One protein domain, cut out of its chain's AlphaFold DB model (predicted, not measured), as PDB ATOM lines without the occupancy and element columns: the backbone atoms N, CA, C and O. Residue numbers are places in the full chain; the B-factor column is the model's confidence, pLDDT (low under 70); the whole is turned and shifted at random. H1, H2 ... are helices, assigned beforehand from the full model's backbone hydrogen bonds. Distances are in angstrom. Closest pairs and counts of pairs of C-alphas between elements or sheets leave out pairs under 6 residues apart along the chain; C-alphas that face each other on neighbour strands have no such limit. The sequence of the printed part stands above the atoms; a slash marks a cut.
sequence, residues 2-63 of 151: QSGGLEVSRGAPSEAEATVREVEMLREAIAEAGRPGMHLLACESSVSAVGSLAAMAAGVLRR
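AT A GLANCE: This is residues 2 to 63 of the 151 residues of a protein of Thermofilaceae archaeon (UniProt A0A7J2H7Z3). One long helix, H1, has a shorter helix, H2, packed slantwise on residues 15 to 23, while the long link between them, residues 33 to 48, folds back along H1. Residues 2 to 12, with a small turn at their start, lead into H1. The printed part has 62 residues with two named helices, H1 then H2, and no named strand. Its class is all helix, though under half of the residues, 30 of 62, are in named elements. It is compact, with a radius of gyration of the C-alphas of 11.6 A and spans of 34 by 24 by 16 A.

IN THESE COORDINATES: Residues 2 to 3 pair antiparallel with residues 6 to 7, a pairing too short to be named as strands. H1 is residues 13 to 32, 28.8 A from first to last C-alpha, and begins with C-alpha 13 at (262.893, 313.472, 323.471). H2 is residues 49 to 58, 14.2 A long from C-alpha 49 at (256.558, 315.721, 313.569) to C-alpha 58 at (250.093, 316.628, 326.189).

HOW THE PARTS SIT: H1 touches H2 with residues 15 to 23 alone. Their closest C-alphas, those of Ala 16 and Gly 51, are 4.5 A apart. Their lines stand at a steep tilt of 54 degrees, and they run the same way. In H1 and H2 every O i to N i+4 pair is within hydrogen-bond range.

THE WHOLE: The two C-alphas farthest apart, those of Gly 11 and Gly 34, are 34.6 A apart. The printed part has no cut. The link from H1 to H2, 16 residues, is long. The mean pLDDT of the printed part is 94.4, and one residue, Gln 2, is under 70.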
ATOM      1  N   GLN A   2     268.356 325.653 323.388       64.81
ATOM      2  CA  GLN A   2     268.388 324.972 324.690       64.81
ATOM      3  C   GLN A   2     267.041 325.145 325.398       64.81
ATOM      4  O   GLN A   2     266.507 326.251 325.404       64.81
ATOM      5  N   SER A   3     266.511 324.078 325.999       71.19
ATOM      6  CA  SER A   3     265.313 324.115 326.851       71.19
ATOM      7  C   SER A   3     265.660 323.509 328.207       71.19
ATOM      8  O   SER A   3     266.153 322.386 328.271       71.19
ATOM      9  N   GLY A   4     265.504 324.274 329.292       72.06
ATOM     10  CA  GLY A   4     265.872 323.815 330.640       72.06
ATOM     11  C   GLY A   4     267.347 323.410 330.802       72.06
ATOM     12  O   GLY A   4     267.654 322.585 331.654       72.06
ATOM     13  N   GLY A   5     268.252 323.952 329.976       77.25
ATOM     14  CA  GLY A   5     269.679 323.599 329.961       77.25
ATOM     15  C   GLY A   5     270.042 322.372 329.111       77.25
ATOM     16  O   GLY A   5     271.213 322.011 329.049       77.25
ATOM     17  N   LEU A   6     269.071 321.745 328.436       74.69
ATOM     18  CA  LEU A   6     269.294 320.618 327.527       74.69
ATOM     19  C   LEU A   6     269.356 321.082 326.074       74.69
ATOM     20  O   LEU A   6     268.557 321.916 325.644       74.69
ATOM     21  N   GLU A   7     270.276 320.505 325.307       88.75
ATOM     22  CA  GLU A   7     270.352 320.721 323.866       88.75
ATOM     23  C   GLU A   7     269.164 320.054 323.155       88.75
ATOM     24  O   GLU A   7     268.866 318.867 323.332       88.75
ATOM     25  N   VAL A   8     268.456 320.851 322.357       91.50
ATOM     26  CA  VAL A   8     267.302 320.393 321.582       91.50
ATOM     27  C   VAL A   8     267.788 319.806 320.264       91.50
ATOM     28  O   VAL A   8     268.408 320.508 319.464       91.50
ATOM     29  N   SER A   9     267.463 318.534 320.035       93.31
ATOM     30  CA  SER A   9     267.907 317.772 318.865       93.31
ATOM     31  C   SER A   9     266.726 317.167 318.119       93.31
ATOM     32  O   SER A   9     265.837 316.573 318.727       93.31
ATOM     33  N   ARG A  10     266.743 317.269 316.785       93.38
ATOM     34  CA  ARG A  10     265.687 316.744 315.908       93.38
ATOM     35  C   ARG A  10     265.448 315.250 316.154       93.38
ATOM     36  O   ARG A  10     266.377 314.451 316.084       93.38
ATOM     37  N   GLY A  11     264.193 314.881 316.374       90.94
ATOM     38  CA  GLY A  11     263.728 313.518 316.615       90.94
ATOM     39  C   GLY A  11     264.001 312.995 318.027       90.94
ATOM     40  O   GLY A  11     263.595 311.876 318.336       90.94
ATOM     41  N   ALA A  12     264.681 313.763 318.881       93.19
ATOM     42  CA  ALA A  12     265.004 313.351 320.240       93.19
ATOM     43  C   ALA A  12     263.881 313.717 321.228       93.19
ATOM     44  O   ALA A  12     263.111 314.646 320.971       93.19
ATOM     45  N   PRO A  13     263.824 313.077 322.412       94.56
ATOM     46  CA  PRO A  13     262.893 313.472 323.471       94.56
ATOM     47  C   PRO A  13     263.004 314.950 323.877       94.56
ATOM     48  O   PRO A  13     262.004 315.554 324.252       94.56
ATOM     49  N   SER A  14     264.191 315.561 323.751       94.81
ATOM     50  CA  SER A  14     264.374 316.987 324.047       94.81
ATOM     51  C   SER A  14     263.607 317.910 323.094       94.81
ATOM     52  O   SER A  14     263.215 318.997 323.507       94.81
ATOM     53  N   GLU A  15     263.343 317.488 321.853       96.06
ATOM     54  CA  GLU A  15     262.492 318.230 320.912       96.06
ATOM     55  C   GLU A  15     261.022 318.207 321.335       96.06
ATOM     56  O   GLU A  15     260.363 319.247 321.301       96.06
ATOM     57  N   ALA A  16     260.521 317.054 321.788       96.31
ATOM     58  CA  ALA A  16     259.167 316.939 322.330       96.31
ATOM     59  C   ALA A  16     258.981 317.864 323.543       96.31
ATOM     60  O   ALA A  16     258.069 318.686 323.555       96.31
ATOM     61  N   GLU A  17     259.891 317.775 324.515       96.19
ATOM     62  CA  GLU A  17     259.844 318.560 325.753       96.19
ATOM     63  C   GLU A  17     259.938 320.067 325.489       96.19
ATOM     64  O   GLU A  17     259.150 320.853 326.013       96.19
ATOM     65  N   ALA A  18     260.877 320.488 324.634       96.81
ATOM     66  CA  ALA A  18     261.015 321.893 324.264       96.81
ATOM     67  C   ALA A  18     259.740 322.443 323.616       96.81
ATOM     68  O   ALA A  18     259.343 323.569 323.902       96.81
ATOM     69  N   THR A  19     259.081 321.632 322.788       97.19
ATOM     70  CA  THR A  19     257.857 322.036 322.096       97.19
ATOM     71  C   THR A  19     256.664 322.142 323.035       97.19
ATOM     72  O   THR A  19     255.923 323.117 322.967       97.19
ATOM     73  N   VAL A  20     256.477 321.175 323.937       97.75
ATOM     74  CA  VAL A  20     255.403 321.242 324.941       97.75
ATOM     75  C   VAL A  20     255.575 322.493 325.799       97.75
ATOM     76  O   VAL A  20     254.645 323.290 325.915       97.75
ATOM     77  N   ARG A  21     256.796 322.727 326.292       97.19
ATOM     78  CA  ARG A  21     257.118 323.887 327.124       97.19
ATOM     79  C   ARG A  21     256.938 325.217 326.397       97.19
ATOM     80  O   ARG A  21     256.481 326.181 327.003       97.19
ATOM     81  N   GLU A  22     257.287 325.296 325.113       97.31
ATOM     82  CA  GLU A  22     256.988 326.472 324.285       97.31
ATOM     83  C   GLU A  22     255.495 326.801 324.331       97.31
ATOM     84  O   GLU A  22     255.123 327.935 324.633       97.31
ATOM     85  N   VAL A  23     254.639 325.815 324.050       98.19
ATOM     86  CA  VAL A  23     253.192 326.036 323.974       98.19
ATOM     87  C   VAL A  23     252.616 326.395 325.345       98.19
ATOM     88  O   VAL A  23     251.768 327.281 325.425       98.19
ATOM     89  N   GLU A  24     253.094 325.779 326.430       98.00
ATOM     90  CA  GLU A  24     252.711 326.143 327.802       98.00
ATOM     91  C   GLU A  24     253.048 327.602 328.119       98.00
ATOM     92  O   GLU A  24     252.159 328.361 328.506       98.00
ATOM     93  N   MET A  25     254.288 328.030 327.854       98.19
ATOM     94  CA  MET A  25     254.711 329.416 328.081       98.19
ATOM     95  C   MET A  25     253.903 330.406 327.233       98.19
ATOM     96  O   MET A  25     253.523 331.476 327.710       98.19
ATOM     97  N   LEU A  26     253.585 330.055 325.981       98.19
ATOM     98  CA  LEU A  26     252.699 330.867 325.144       98.19
ATOM     99  C   LEU A  26     251.293 330.963 325.751       98.19
ATOM    100  O   LEU A  26     250.684 332.033 325.734       98.19
ATOM    101  N   ARG A  27     250.758 329.872 326.307       97.69
ATOM    102  CA  ARG A  27     249.438 329.867 326.953       97.69
ATOM    103  C   ARG A  27     249.406 330.692 328.233       97.69
ATOM    104  O   ARG A  27     248.433 331.423 328.424       97.69
ATOM    105  N   GLU A  28     250.450 330.619 329.048       98.06
ATOM    106  CA  GLU A  28     250.626 331.461 330.233       98.06
ATOM    107  C   GLU A  28     250.670 332.941 329.846       98.06
ATOM    108  O   GLU A  28     249.830 333.715 330.304       98.06
ATOM    109  N   ALA A  29     251.537 333.317 328.901       98.38
ATOM    110  CA  ALA A  29     251.666 334.701 328.443       98.38
ATOM    111  C   ALA A  29     250.345 335.267 327.887       98.38
ATOM    112  O   ALA A  29     249.984 336.421 328.123       98.38
ATOM    113  N   ILE A  30     249.578 334.450 327.161       97.94
ATOM    114  CA  ILE A  30     248.267 334.840 326.629       97.94
ATOM    115  C   ILE A  30     247.225 335.021 327.741       97.94
ATOM    116  O   ILE A  30     246.371 335.912 327.647       97.94
ATOM    117  N   ALA A  31     247.265 334.182 328.777       97.88
ATOM    118  CA  ALA A  31     246.393 334.312 329.937       97.88
ATOM    119  C   ALA A  31     246.734 335.572 330.747       97.88
ATOM    120  O   ALA A  31     245.826 336.332 331.083       97.88
ATOM    121  N   GLU A  32     248.021 335.840 330.976       98.50
ATOM    122  CA  GLU A  32     248.516 337.056 331.637       98.50
ATOM    123  C   GLU A  32     248.136 338.328 330.873       98.50
ATOM    124  O   GLU A  32     247.741 339.326 331.471       98.50
ATOM    125  N   ALA A  33     248.156 338.274 329.539       98.44
ATOM    126  CA  ALA A  33     247.682 339.359 328.685       98.44
ATOM    127  C   ALA A  33     246.147 339.537 328.693       98.44
ATOM    128  O   ALA A  33     245.626 340.388 327.970       98.44
ATOM    129  N   GLY A  34     245.398 338.727 329.454       98.38
ATOM    130  CA  GLY A  34     243.938 338.793 329.542       98.38
ATOM    131  C   GLY A  34     243.214 338.292 328.289       98.38
ATOM    132  O   GLY A  34     242.061 338.653 328.057       98.38
ATOM    133  N   ARG A  35     243.870 337.472 327.455       98.06
ATOM    134  CA  ARG A  35     243.336 336.999 326.163       98.06
ATOM    135  C   ARG A  35     243.289 335.465 326.055       98.06
ATOM    136  O   ARG A  35     243.646 334.939 325.004       98.06
ATOM    137  N   PRO A  36     242.796 334.711 327.059       96.00
ATOM    138  CA  PRO A  36     242.937 333.248 327.134       96.00
ATOM    139  C   PRO A  36     242.355 332.461 325.944       96.00
ATOM    140  O   PRO A  36     242.730 331.305 325.745       96.00
ATOM    141  N   GLY A  37     241.449 333.057 325.161       95.69
ATOM    142  CA  GLY A  37     240.877 332.472 323.942       95.69
ATOM    143  C   GLY A  37     241.671 332.729 322.655       95.69
ATOM    144  O   GLY A  37     241.200 332.362 321.585       95.69
ATOM    145  N   MET A  38     242.835 333.384 322.719       98.00
ATOM    146  CA  MET A  38     243.623 333.691 321.526       98.00
ATOM    147  C   MET A  38     244.158 332.409 320.869       98.00
ATOM    148  O   MET A  38     244.732 331.541 321.534       98.00
ATOM    149  N   HIS A  39     243.941 332.311 319.557       96.62
ATOM    150  CA  HIS A  39     244.462 331.252 318.696       96.62
ATOM    151  C   HIS A  39     245.993 331.275 318.676       96.62
ATOM    152  O   HIS A  39     246.594 332.352 318.662       96.62
ATOM    153  N   LEU A  40     246.605 330.093 318.647       97.81
ATOM    154  CA  LEU A  40     248.044 329.931 318.482       97.81
ATOM    155  C   LEU A  40     248.373 329.243 317.161       97.81
ATOM    156  O   LEU A  40     247.844 328.176 316.881       97.81
ATOM    157  N   LEU A  41     249.313 329.819 316.415       97.75
ATOM    158  CA  LEU A  41     250.179 329.075 315.505       97.75
ATOM    159  C   LEU A  41     251.460 328.777 316.288       97.75
ATOM    160  O   LEU A  41     252.157 329.714 316.673       97.75
ATOM    161  N   ALA A  42     251.699 327.509 316.611       96.94
ATOM    162  CA  ALA A  42     252.767 327.118 317.531       96.94
ATOM    163  C   ALA A  42     253.408 325.777 317.147       96.94
ATOM    164  O   ALA A  42     253.083 325.178 316.119       96.94
ATOM    165  N   CYS A  43     254.256 325.274 318.046       96.44
ATOM    166  CA  CYS A  43     255.139 324.123 317.873       96.44
ATOM    167  C   CYS A  43     256.386 324.424 317.028       96.44
ATOM    168  O   CYS A  43     256.851 323.558 316.286       96.44
ATOM    169  N   GLU A  44     256.922 325.637 317.148       94.50
ATOM    170  CA  GLU A  44     258.019 326.159 316.319       94.50
ATOM    171  C   GLU A  44     259.408 325.751 316.842       94.50
ATOM    172  O   GLU A  44     260.393 325.747 316.106       94.50
ATOM    173  N   SER A  45     259.489 325.318 318.103       93.06
ATOM    174  CA  SER A  45     260.689 324.732 318.715       93.06
ATOM    175  C   SER A  45     261.069 323.364 318.127       93.06
ATOM    176  O   SER A  45     262.124 322.822 318.467       93.06
ATOM    177  N   SER A  46     260.233 322.801 317.246       93.06
ATOM    178  CA  SER A  46     260.461 321.529 316.566       93.06
ATOM    179  C   SER A  46     260.457 321.685 315.050       93.06
ATOM    180  O   SER A  46     259.618 322.356 314.460       93.06
ATOM    181  N   VAL A  47     261.380 320.972 314.406       88.06
ATOM    182  CA  VAL A  47     261.494 320.874 312.942       88.06
ATOM    183  C   VAL A  47     261.030 319.509 312.418       88.06
ATOM    184  O   VAL A  47     261.169 319.204 311.231       88.06
ATOM    185  N   SER A  48     260.516 318.648 313.298       94.56
ATOM    186  CA  SER A  48     259.986 317.325 312.975       94.56
ATOM    187  C   SER A  48     258.523 317.178 313.416       94.56
ATOM    188  O   SER A  48     257.931 318.073 314.011       94.56
ATOM    189  N   ALA A  49     257.908 316.035 313.116       96.75
ATOM    190  CA  ALA A  49     256.558 315.721 313.569       96.75
ATOM    191  C   ALA A  49     256.493 315.523 315.091       96.75
ATOM    192  O   ALA A  49     255.416 315.644 315.672       96.75
ATOM    193  N   VAL A  50     257.627 315.211 315.734       97.06
ATOM    194  CA  VAL A  50     257.697 314.857 317.158       97.06
ATOM    195  C   VAL A  50     257.146 315.976 318.032       97.06
ATOM    196  O   VAL A  50     256.338 315.691 318.910       97.06
ATOM    197  N   GLY A  51     257.517 317.235 317.774       96.88
ATOM    198  CA  GLY A  51     257.058 318.357 318.589       96.88
ATOM    199  C   GLY A  51     255.545 318.547 318.538       96.88
ATOM    200  O   GLY A  51     254.891 318.575 319.578       96.88
ATOM    201  N   SER A  52     254.964 318.608 317.336       97.25
ATOM    202  CA  SER A  52     253.513 318.777 317.186       97.25
ATOM    203  C   SER A  52     252.729 317.589 317.750       97.25
ATOM    204  O   SER A  52     251.725 317.791 318.429       97.25
ATOM    205  N   LEU A  53     253.198 316.353 317.534       97.94
ATOM    206  CA  LEU A  53     252.577 315.161 318.122       97.94
ATOM    207  C   LEU A  53     252.640 315.183 319.654       97.94
ATOM    208  O   LEU A  53     251.648 314.861 320.305       97.94
ATOM    209  N   ALA A  54     253.774 315.589 320.230       98.12
ATOM    210  CA  ALA A  54     253.940 315.706 321.674       98.12
ATOM    211  C   ALA A  54     253.023 316.784 322.266       98.12
ATOM    212  O   ALA A  54     252.322 316.513 323.237       98.12
ATOM    213  N   ALA A  55     252.954 317.967 321.651       98.19
ATOM    214  CA  ALA A  55     252.077 319.047 322.100       98.19
ATOM    215  C   ALA A  55     250.587 318.665 322.032       98.19
ATOM    216  O   ALA A  55     249.822 318.972 322.950       98.19
ATOM    217  N   MET A  56     250.177 317.944 320.982       97.94
ATOM    218  CA  MET A  56     248.826 317.382 320.871       97.94
ATOM    219  C   MET A  56     248.556 316.329 321.952       97.94
ATOM    220  O   MET A  56     247.502 316.362 322.590       97.94
ATOM    221  N   ALA A  57     249.501 315.409 322.179       97.75
ATOM    222  CA  ALA A  57     249.377 314.343 323.174       97.75
ATOM    223  C   ALA A  57     249.332 314.880 324.613       97.75
ATOM    224  O   ALA A  57     248.555 314.384 325.424       97.75
ATOM    225  N   ALA A  58     250.117 315.918 324.912       97.75
ATOM    226  CA  ALA A  58     250.093 316.628 326.189       97.75
ATOM    227  C   ALA A  58     248.831 317.496 326.371       97.75
ATOM    228  O   ALA A  58     248.518 317.907 327.483       97.75
ATOM    229  N   GLY A  59     248.094 317.781 325.290       96.75
ATOM    230  CA  GLY A  59     246.878 318.597 325.324       96.75
ATOM    231  C   GLY A  59     247.124 320.103 325.448       96.75
ATOM    232  O   GLY A  59     246.183 320.853 325.705       96.75
ATOM    233  N   VAL A  60     248.369 320.553 325.264       97.44
ATOM    234  CA  VAL A  60     248.745 321.974 325.362       97.44
ATOM    235  C   VAL A  60     248.402 322.739 324.081       97.44
ATOM    236  O   VAL A  60     247.994 323.902 324.142       97.44
ATOM    237  N   LEU A  61     248.485 322.067 322.925       97.50
ATOM    238  CA  LEU A  61     247.971 322.575 321.653       97.50
ATOM    239  C   LEU A  61     246.470 322.280 321.579       97.50
ATOM    240  O   LEU A  61     246.055 321.123 321.566       97.50
ATOM    241  N   ARG A  62     245.636 323.320 321.558       96.38
ATOM    242  CA  ARG A  62     244.180 323.177 321.625       96.38
ATOM    243  C   ARG A  62     243.607 322.848 320.253       96.38
ATOM    244  O   ARG A  62     244.124 323.253 319.217       96.38
ATOM    245  N   ARG A  63     242.454 322.181 320.241       96.44
ATOM    246  CA  ARG A  63     241.634 322.089 319.024       96.44
ATOM    247  C   ARG A  63     241.287 323.500 318.542       96.44
ATOM    248  O   ARG A  63     240.916 324.345 319.354       96.44
TER     249      ARG A  63